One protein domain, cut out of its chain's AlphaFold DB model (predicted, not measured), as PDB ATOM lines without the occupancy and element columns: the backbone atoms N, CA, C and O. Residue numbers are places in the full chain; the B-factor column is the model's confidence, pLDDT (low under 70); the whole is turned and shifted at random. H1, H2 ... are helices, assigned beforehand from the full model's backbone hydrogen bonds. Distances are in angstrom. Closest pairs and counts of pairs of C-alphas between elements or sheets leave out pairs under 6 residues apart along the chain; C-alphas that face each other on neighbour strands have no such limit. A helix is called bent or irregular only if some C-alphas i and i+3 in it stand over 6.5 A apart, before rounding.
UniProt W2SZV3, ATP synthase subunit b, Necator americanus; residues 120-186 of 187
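AT A GLANCE: This is residues 120 to 186 of the 187 residues of the protein "ATP synthase subunit b" of Necator americanus (UniProt W2SZV3). The model is a wide, open V of two helical limbs, H2 and the long bent H3, joined by the link of residues 150 to 156, with the shorter H1 turned about perpendicular at the far end of H2. The limb of H3 stands free and touches no other helix. The printed part has 67 residues with three named helices, H1, H2 and H3 in that order, and no named strand; the class is all helix. The whole is extended, with a radius of gyration of the C-alphas of 17.1 A, and flat, spanning 47 by 39 by 13 A.

IN THESE COORDINATES: H1 is residues 121 to 131, beginning at C-alpha 121 (15.545, -12.575, 31.816). It is irregular, but only just: C-alphas 123 and 126 are 6.7 A apart. H2 is residues 135 to 149, 20.6 A from first to last C-alpha. H3, residues 157 to 185, was assigned as one helix by its hydrogen bonds but is bent, with C-alphas 175 and 178 7.3 A apart. Its arms are H3a, residues 157 to 175, 27.7 A long, and H3b, residues 178 to 185, ending at C-alpha 185 (-2.530, -26.271, 20.219).

HOW THE PARTS SIT: H1 and H2 touch, H2 with residues 135 to 136 alone; the closest C-alphas are those of Phe 127 and Pro 136, 5.7 A apart. Their lines stand about perpendicular, at 82 degrees. H2 and H3a are apart. H3a and H3b stand at a steep tilt of 66 degrees. Every O i to N i+4 pair is within hydrogen-bond range in H2, H3a and H3b; in H1, 4 of 7 are.

THE WHOLE: The C-alphas farthest apart, those of Lys 150 and Gly 186, are 49.8 A apart. The printed part has no cut. The link from H1 to H2 is tight, and that from H2 to H3 is short. Residues 146 to 151 and 154 to 186 stand free. The mean pLDDT of the printed part is 87.6; residue 186 is under 70.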
ATOM      1  N   PRO A 120      11.630  -9.688  31.313       91.00
ATOM      2  CA  PRO A 120      12.457 -10.631  30.568       91.00
ATOM      3  C   PRO A 120      13.771 -10.922  31.307       91.00
ATOM      4  O   PRO A 120      14.371 -10.039  31.923       91.00
ATOM      5  N   ASP A 121      14.270 -12.156  31.206       89.50
ATOM      6  CA  ASP A 121      15.545 -12.575  31.816       89.50
ATOM      7  C   ASP A 121      16.753 -11.756  31.311       89.50
ATOM      8  O   ASP A 121      17.728 -11.531  32.037       89.50
ATOM      9  N   SER A 122      16.652 -11.213  30.095       91.00
ATOM     10  CA  SER A 122      17.663 -10.341  29.493       91.00
ATOM     11  C   SER A 122      17.926  -9.073  30.308       91.00
ATOM     12  O   SER A 122      19.063  -8.611  30.338       91.00
ATOM     13  N   TRP A 123      16.931  -8.539  31.023       88.50
ATOM     14  CA  TRP A 123      17.121  -7.371  31.892       88.50
ATOM     15  C   TRP A 123      17.877  -7.723  33.169       88.50
ATOM     16  O   TRP A 123      18.559  -6.877  33.732       88.50
ATOM     17  N   PHE A 124      17.794  -8.977  33.618       90.38
ATOM     18  CA  PHE A 124      18.443  -9.452  34.839       90.38
ATOM     19  C   PHE A 124      19.880  -9.910  34.574       90.38
ATOM     20  O   PHE A 124      20.710  -9.874  35.481       90.38
ATOM     21  N   THR A 125      20.183 -10.327  33.341       89.38
ATOM     22  CA  THR A 125      21.489 -10.878  32.948       89.38
ATOM     23  C   THR A 125      22.666  -9.923  33.230       89.38
ATOM     24  O   THR A 125      23.666 -10.385  33.781       89.38
ATOM     25  N   PRO A 126      22.599  -8.607  32.936       90.94
ATOM     26  CA  PRO A 126      23.686  -7.676  33.254       90.94
ATOM     27  C   PRO A 126      23.907  -7.506  34.760       90.94
ATOM     28  O   PRO A 126      25.045  -7.548  35.218       90.94
ATOM     29  N   PHE A 127      22.830  -7.377  35.540       89.44
ATOM     30  CA  PHE A 127      22.916  -7.245  36.997       89.44
ATOM     31  C   PHE A 127      23.501  -8.506  37.632       89.44
ATOM     32  O   PHE A 127      24.380  -8.404  38.480       89.44
ATOM     33  N   GLN A 128      23.107  -9.694  37.166       90.62
ATOM     34  CA  GLN A 128      23.630 -10.961  37.688       90.62
ATOM     35  C   GLN A 128      25.144 -11.101  37.547       90.62
ATOM     36  O   GLN A 128      25.779 -11.670  38.431       90.62
ATOM     37  N   LYS A 129      25.728 -10.553  36.475       91.81
ATOM     38  CA  LYS A 129      27.184 -10.563  36.270       91.81
ATOM     39  C   LYS A 129      27.938  -9.758  37.332       91.81
ATOM     40  O   LYS A 129      29.092 -10.071  37.595       91.81
ATOM     41  N   VAL A 130      27.309  -8.738  37.920       92.81
ATOM     42  CA  VAL A 130      27.957  -7.806  38.860       92.81
ATOM     43  C   VAL A 130      27.567  -8.095  40.309       92.81
ATOM     44  O   VAL A 130      28.419  -8.117  41.188       92.81
ATOM     45  N   THR A 131      26.279  -8.315  40.572       93.81
ATOM     46  CA  THR A 131      25.694  -8.394  41.921       93.81
ATOM     47  C   THR A 131      25.129  -9.777  42.261       93.81
ATOM     48  O   THR A 131      24.546  -9.967  43.327       93.81
ATOM     49  N   GLY A 132      25.317 -10.765  41.381       93.12
ATOM     50  CA  GLY A 132      24.836 -12.131  41.571       93.12
ATOM     51  C   GLY A 132      23.323 -12.285  41.385       93.12
ATOM     52  O   GLY A 132      22.621 -11.385  40.923       93.12
ATOM     53  N   VAL A 133      22.792 -13.461  41.736       90.62
ATOM     54  CA  VAL A 133      21.381 -13.811  41.480       90.62
ATOM     55  C   VAL A 133      20.407 -12.925  42.260       90.62
ATOM     56  O   VAL A 133      19.344 -12.602  41.737       90.62
ATOM     57  N   SER A 134      20.761 -12.501  43.477       92.56
ATOM     58  CA  SER A 134      19.918 -11.658  44.339       92.56
ATOM     59  C   SER A 134      19.882 -10.187  43.917       92.56
ATOM     60  O   SER A 134      18.890  -9.503  44.166       92.56
ATOM     61  N   GLY A 135      20.931  -9.702  43.255       91.94
ATOM     62  CA  GLY A 135      21.112  -8.296  42.910       91.94
ATOM     63  C   GLY A 135      19.950  -7.646  42.155       91.94
ATOM     64  O   GLY A 135      19.429  -6.637  42.634       91.94
ATOM     65  N   PRO A 136      19.472  -8.221  41.033       92.75
ATOM     66  CA  PRO A 136      18.324  -7.669  40.324       92.75
ATOM     67  C   PRO A 136      17.071  -7.540  41.209       92.75
ATOM     68  O   PRO A 136      16.347  -6.554  41.110       92.75
ATOM     69  N   TYR A 137      16.812  -8.513  42.091       92.00
ATOM     70  CA  TYR A 137      15.626  -8.502  42.955       92.00
ATOM     71  C   TYR A 137      15.707  -7.404  44.015       92.00
ATOM     72  O   TYR A 137      14.720  -6.711  44.255       92.00
ATOM     73  N   LEU A 138      16.888  -7.208  44.605       92.69
ATOM     74  CA  LEU A 138      17.126  -6.127  45.560       92.69
ATOM     75  C   LEU A 138      17.068  -4.753  44.884       92.69
ATOM     76  O   LEU A 138      16.536  -3.816  45.472       92.69
ATOM     77  N   PHE A 139      17.550  -4.635  43.643       91.06
ATOM     78  CA  PHE A 139      17.466  -3.393  42.877       91.06
ATOM     79  C   PHE A 139      16.014  -3.001  42.579       91.06
ATOM     80  O   PHE A 139      15.605  -1.894  42.919       91.06
ATOM     81  N   PHE A 140      15.211  -3.901  42.000       89.94
ATOM     82  CA  PHE A 140      13.809  -3.596  41.690       89.94
ATOM     83  C   PHE A 140      12.957  -3.418  42.953       89.94
ATOM     84  O   PHE A 140      12.135  -2.506  43.004       89.94
ATOM     85  N   GLY A 141      13.181  -4.234  43.988       91.75
ATOM     86  CA  GLY A 141      12.511  -4.072  45.279       91.75
ATOM     87  C   GLY A 141      12.874  -2.752  45.965       91.75
ATOM     88  O   GLY A 141      11.997  -2.057  46.472       91.75
ATOM     89  N   GLY A 142      14.151  -2.363  45.921       93.31
ATOM     90  CA  GLY A 142      14.634  -1.088  46.447       93.31
ATOM     91  C   GLY A 142      14.111   0.118  45.667       93.31
ATOM     92  O   GLY A 142      13.688   1.096  46.277       93.31
ATOM     93  N   LEU A 143      14.066   0.036  44.333       92.50
ATOM     94  CA  LEU A 143      13.476   1.070  43.477       92.50
ATOM     95  C   LEU A 143      11.985   1.255  43.780       92.50
ATOM     96  O   LEU A 143      11.520   2.385  43.899       92.50
ATOM     97  N   PHE A 144      11.248   0.159  43.961       90.00
ATOM     98  CA  PHE A 144       9.840   0.210  44.349       90.00
ATOM     99  C   PHE A 144       9.649   0.854  45.728       90.00
ATOM    100  O   PHE A 144       8.846   1.774  45.873       90.00
ATOM    101  N   ALA A 145      10.436   0.446  46.728       91.56
ATOM    102  CA  ALA A 145      10.401   1.054  48.058       91.56
ATOM    103  C   ALA A 145      10.757   2.551  48.027       91.56
ATOM    104  O   ALA A 145      10.160   3.344  48.753       91.56
ATOM    105  N   PHE A 146      11.694   2.953  47.164       94.00
ATOM    106  CA  PHE A 146      12.043   4.355  46.946       94.00
ATOM    107  C   PHE A 146      10.879   5.157  46.346       94.00
ATOM    108  O   PHE A 146      10.587   6.244  46.841       94.00
ATOM    109  N   LEU A 147      10.191   4.620  45.331       92.06
ATOM    110  CA  LEU A 147       9.022   5.258  44.707       92.06
ATOM    111  C   LEU A 147       7.893   5.492  45.717       92.06
ATOM    112  O   LEU A 147       7.289   6.563  45.725       92.06
ATOM    113  N   VAL A 148       7.656   4.513  46.591       89.75
ATOM    114  CA  VAL A 148       6.669   4.603  47.675       89.75
ATOM    115  C   VAL A 148       7.089   5.631  48.725       89.75
ATOM    116  O   VAL A 148       6.293   6.480  49.106       89.75
ATOM    117  N   ASN A 149       8.347   5.595  49.178       93.38
ATOM    118  CA  ASN A 149       8.854   6.518  50.200       93.38
ATOM    119  C   ASN A 149       8.829   7.977  49.716       93.38
ATOM    120  O   ASN A 149       8.544   8.887  50.486       93.38
ATOM    121  N   LYS A 150       9.103   8.198  48.427       92.81
ATOM    122  CA  LYS A 150       9.053   9.523  47.804       92.81
ATOM    123  C   LYS A 150       7.664   9.959  47.357       92.81
ATOM    124  O   LYS A 150       7.576  10.997  46.710       92.81
ATOM    125  N   GLU A 151       6.623   9.186  47.662       88.38
ATOM    126  CA  GLU A 151       5.241   9.462  47.245       88.38
ATOM    127  C   GLU A 151       5.103   9.681  45.723       88.38
ATOM    128  O   GLU A 151       4.119  10.228  45.242       88.38
ATOM    129  N   LEU A 152       6.076   9.205  44.930       87.06
ATOM    130  CA  LEU A 152       5.971   9.138  43.468       87.06
ATOM    131  C   LEU A 152       4.914   8.106  43.066       87.06
ATOM    132  O   LEU A 152       4.309   8.200  42.002       87.06
ATOM    133  N   TRP A 153       4.705   7.121  43.940       81.62
ATOM    134  CA  TRP A 153       3.601   6.184  43.890       81.62
ATOM    135  C   TRP A 153       2.728   6.355  45.139       81.62
ATOM    136  O   TRP A 153       3.024   5.790  46.192       81.62
ATOM    137  N   VAL A 154       1.663   7.152  45.025       83.25
ATOM    138  CA  VAL A 154       0.712   7.402  46.119       83.25
ATOM    139  C   VAL A 154      -0.314   6.268  46.188       83.25
ATOM    140  O   VAL A 154      -0.945   5.917  45.191       83.25
ATOM    141  N   TYR A 155      -0.492   5.681  47.373       78.38
ATOM    142  CA  TYR A 155      -1.515   4.663  47.608       78.38
ATOM    143  C   TYR A 155      -2.865   5.308  47.918       78.38
ATOM    144  O   TYR A 155      -3.203   5.557  49.071       78.38
ATOM    145  N   GLU A 156      -3.643   5.558  46.872       83.56
ATOM    146  CA  GLU A 156      -5.065   5.883  46.993       83.56
ATOM    147  C   GLU A 156      -5.943   4.624  46.860       83.56
ATOM    148  O   GLU A 156      -5.451   3.498  46.715       83.56
ATOM    149  N   GLU A 157      -7.266   4.807  46.843       82.25
ATOM    150  CA  GLU A 157      -8.255   3.749  46.588       82.25
ATOM    151  C   GLU A 157      -7.957   2.969  45.291       82.25
ATOM    152  O   GLU A 157      -8.048   1.739  45.245       82.25
ATOM    153  N   GLN A 158      -7.480   3.669  44.257       80.62
ATOM    154  CA  GLN A 158      -7.087   3.069  42.977       80.62
ATOM    155  C   GLN A 158      -5.877   2.122  43.111       80.62
ATOM    156  O   GLN A 158      -5.765   1.128  42.385       80.62
ATOM    157  N   GLY A 159      -4.980   2.384  44.068       81.38
ATOM    158  CA  GLY A 159      -3.797   1.560  44.330       81.38
ATOM    159  C   GLY A 159      -4.164   0.189  44.898       81.38
ATOM    160  O   GLY A 159      -3.657  -0.834  44.433       81.38
ATOM    161  N   HIS A 160      -5.105   0.149  45.842       81.75
ATOM    162  CA  HIS A 160      -5.619  -1.106  46.397       81.75
ATOM    163  C   HIS A 160      -6.373  -1.930  45.351       81.75
ATOM    164  O   HIS A 160      -6.151  -3.141  45.248       81.75
ATOM    165  N   MET A 161      -7.200  -1.278  44.526       88.56
ATOM    166  CA  MET A 161      -7.907  -1.951  43.435       88.56
ATOM    167  C   MET A 161      -6.924  -2.585  42.438       88.56
ATOM    168  O   MET A 161      -7.108  -3.735  42.039       88.56
ATOM    169  N   THR A 162      -5.831  -1.891  42.101       86.81
ATOM    170  CA  THR A 162      -4.782  -2.403  41.199       86.81
ATOM    171  C   THR A 162      -4.128  -3.680  41.736       86.81
ATOM    172  O   THR A 162      -3.982  -4.652  40.996       86.81
ATOM    173  N   VAL A 163      -3.786  -3.733  43.030       86.62
ATOM    174  CA  VAL A 163      -3.216  -4.947  43.652       86.62
ATOM    175  C   VAL A 163      -4.204  -6.118  43.596       86.62
ATOM    176  O   VAL A 163      -3.804  -7.246  43.297       86.62
ATOM    177  N   GLY A 164      -5.495  -5.853  43.821       89.94
ATOM    178  CA  GLY A 164      -6.557  -6.852  43.682       89.94
ATOM    179  C   GLY A 164      -6.661  -7.420  42.262       89.94
ATOM    180  O   GLY A 164      -6.696  -8.640  42.092       89.94
ATOM    181  N   TRP A 165      -6.629  -6.560  41.240       91.44
ATOM    182  CA  TRP A 165      -6.627  -6.977  39.831       91.44
ATOM    183  C   TRP A 165      -5.400  -7.804  39.461       91.44
ATOM    184  O   TRP A 165      -5.535  -8.804  38.755       91.44
ATOM    185  N   ILE A 166      -4.220  -7.429  39.963       90.38
ATOM    186  CA  ILE A 166      -2.998  -8.214  39.768       90.38
ATOM    187  C   ILE A 166      -3.202  -9.613  40.348       90.38
ATOM    188  O   ILE A 166      -3.049 -10.590  39.620       90.38
ATOM    189  N   LEU A 167      -3.614  -9.736  41.615       89.81
ATOM    190  CA  LEU A 167      -3.839 -11.038  42.251       89.81
ATOM    191  C   LEU A 167      -4.875 -11.883  41.495       89.81
ATOM    192  O   LEU A 167      -4.650 -13.073  41.274       89.81
ATOM    193  N   PHE A 168      -5.980 -11.272  41.068       91.50
ATOM    194  CA  PHE A 168      -7.003 -11.944  40.270       91.50
ATOM    195  C   PHE A 168      -6.432 -12.475  38.948       91.50
ATOM    196  O   PHE A 168      -6.605 -13.652  38.631       91.50
ATOM    197  N   TYR A 169      -5.676 -11.651  38.215       89.62
ATOM    198  CA  TYR A 169      -5.011 -12.064  36.980       89.62
ATOM    199  C   TYR A 169      -4.014 -13.210  37.215       89.62
ATOM    200  O   TYR A 169      -3.950 -14.150  36.419       89.62
ATOM    201  N   LEU A 170      -3.273 -13.190  38.330       88.44
ATOM    202  CA  LEU A 170      -2.362 -14.280  38.698       88.44
ATOM    203  C   LEU A 170      -3.097 -15.589  38.970       88.44
ATOM    204  O   LEU A 170      -2.634 -16.642  38.538       88.44
ATOM    205  N   LEU A 171      -4.229 -15.533  39.666       88.25
ATOM    206  CA  LEU A 171      -5.030 -16.721  39.943       88.25
ATOM    207  C   LEU A 171      -5.623 -17.292  38.654       88.25
ATOM    208  O   LEU A 171      -5.463 -18.481  38.402       88.25
ATOM    209  N   VAL A 172      -6.229 -16.454  37.808       88.38
ATOM    210  CA  VAL A 172      -6.845 -16.894  36.544       88.38
ATOM    211  C   VAL A 172      -5.807 -17.451  35.569       88.38
ATOM    212  O   VAL A 172      -6.008 -18.517  34.993       88.38
ATOM    213  N   SER A 173      -4.668 -16.776  35.396       85.31
ATOM    214  CA  SER A 173      -3.605 -17.264  34.504       85.31
ATOM    215  C   SER A 173      -3.013 -18.599  34.970       85.31
ATOM    216  O   SER A 173      -2.685 -19.445  34.140       85.31
ATOM    217  N   ARG A 174      -2.916 -18.825  36.286       83.75
ATOM    218  CA  ARG A 174      -2.413 -20.076  36.877       83.75
ATOM    219  C   ARG A 174      -3.401 -21.235  36.806       83.75
ATOM    220  O   ARG A 174      -2.949 -22.371  36.713       83.75
ATOM    221  N   THR A 175      -4.706 -20.976  36.868       84.25
ATOM    222  CA  THR A 175      -5.730 -22.032  36.817       84.25
ATOM    223  C   THR A 175      -6.083 -22.421  35.387       84.25
ATOM    224  O   THR A 175      -6.152 -23.606  35.080       84.25
ATOM    225  N   VAL A 176      -6.266 -21.445  34.494       85.44
ATOM    226  CA  VAL A 176      -6.748 -21.694  33.123       85.44
ATOM    227  C   VAL A 176      -5.597 -21.830  32.114       85.44
ATOM    228  O   VAL A 176      -5.798 -22.315  31.004       85.44
ATOM    229  N   GLY A 177      -4.371 -21.433  32.475       81.94
ATOM    230  CA  GLY A 177      -3.244 -21.357  31.541       81.94
ATOM    231  C   GLY A 177      -2.920 -22.671  30.819       81.94
ATOM    232  O   GLY A 177      -2.736 -22.660  29.605       81.94
ATOM    233  N   CYS A 178      -2.891 -23.799  31.536       80.62
ATOM    234  CA  CYS A 178      -2.567 -25.101  30.940       80.62
ATOM    235  C   CYS A 178      -3.675 -25.599  29.995       80.62
ATOM    236  O   CYS A 178      -3.385 -26.071  28.901       80.62
ATOM    237  N   GLU A 179      -4.939 -25.453  30.392       81.88
ATOM    238  CA  GLU A 179      -6.104 -25.872  29.598       81.88
ATOM    239  C   GLU A 179      -6.255 -25.035  28.321       81.88
ATOM    240  O   GLU A 179      -6.451 -25.578  27.234       81.88
ATOM    241  N   LEU A 180      -6.082 -23.710  28.426       83.81
ATOM    242  CA  LEU A 180      -6.074 -22.813  27.265       83.81
ATOM    243  C   LEU A 180      -4.983 -23.194  26.272       83.81
ATOM    244  O   LEU A 180      -5.216 -23.157  25.066       83.81
ATOM    245  N   PHE A 181      -3.800 -23.551  26.772       78.44
ATOM    246  CA  PHE A 181      -2.691 -23.939  25.918       78.44
ATOM    247  C   PHE A 181      -2.992 -25.251  25.174       78.44
ATOM    248  O   PHE A 181      -2.830 -25.309  23.954       78.44
ATOM    249  N   THR A 182      -3.485 -26.276  25.877       81.25
ATOM    250  CA  THR A 182      -3.916 -27.547  25.266       81.25
ATOM    251  C   THR A 182      -4.961 -27.311  24.175       81.25
ATOM    252  O   THR A 182      -4.802 -27.790  23.053       81.25
ATOM    253  N   TYR A 183      -5.976 -26.492  24.468       84.00
ATOM    254  CA  TYR A 183      -7.024 -26.136  23.513       84.00
ATOM    255  C   TYR A 183      -6.473 -25.428  22.266       84.00
ATOM    256  O   TYR A 183      -6.826 -25.779  21.142       84.00
ATOM    257  N   LEU A 184      -5.590 -24.442  22.449       83.69
ATOM    258  CA  LEU A 184      -5.070 -23.617  21.354       83.69
ATOM    259  C   LEU A 184      -4.112 -24.394  20.440       83.69
ATOM    260  O   LEU A 184      -4.043 -24.115  19.244       83.69
ATOM    261  N   CYS A 185      -3.403 -25.384  20.984       73.56
ATOM    262  CA  CYS A 185      -2.530 -26.271  20.219       73.56
ATOM    263  C   CYS A 185      -3.228 -27.518  19.651       73.56
ATOM    264  O   CYS A 185      -2.595 -28.240  18.883       73.56
ATOM    265  N   GLY A 186      -4.510 -27.743  19.962       65.06
ATOM    266  CA  GLY A 186      -5.336 -28.772  19.322       65.06
ATOM    267  C   GLY A 186      -4.880 -30.213  19.578       65.06
ATOM    268  O   GLY A 186      -4.981 -31.040  18.670       65.06
TER     269      GLY A 186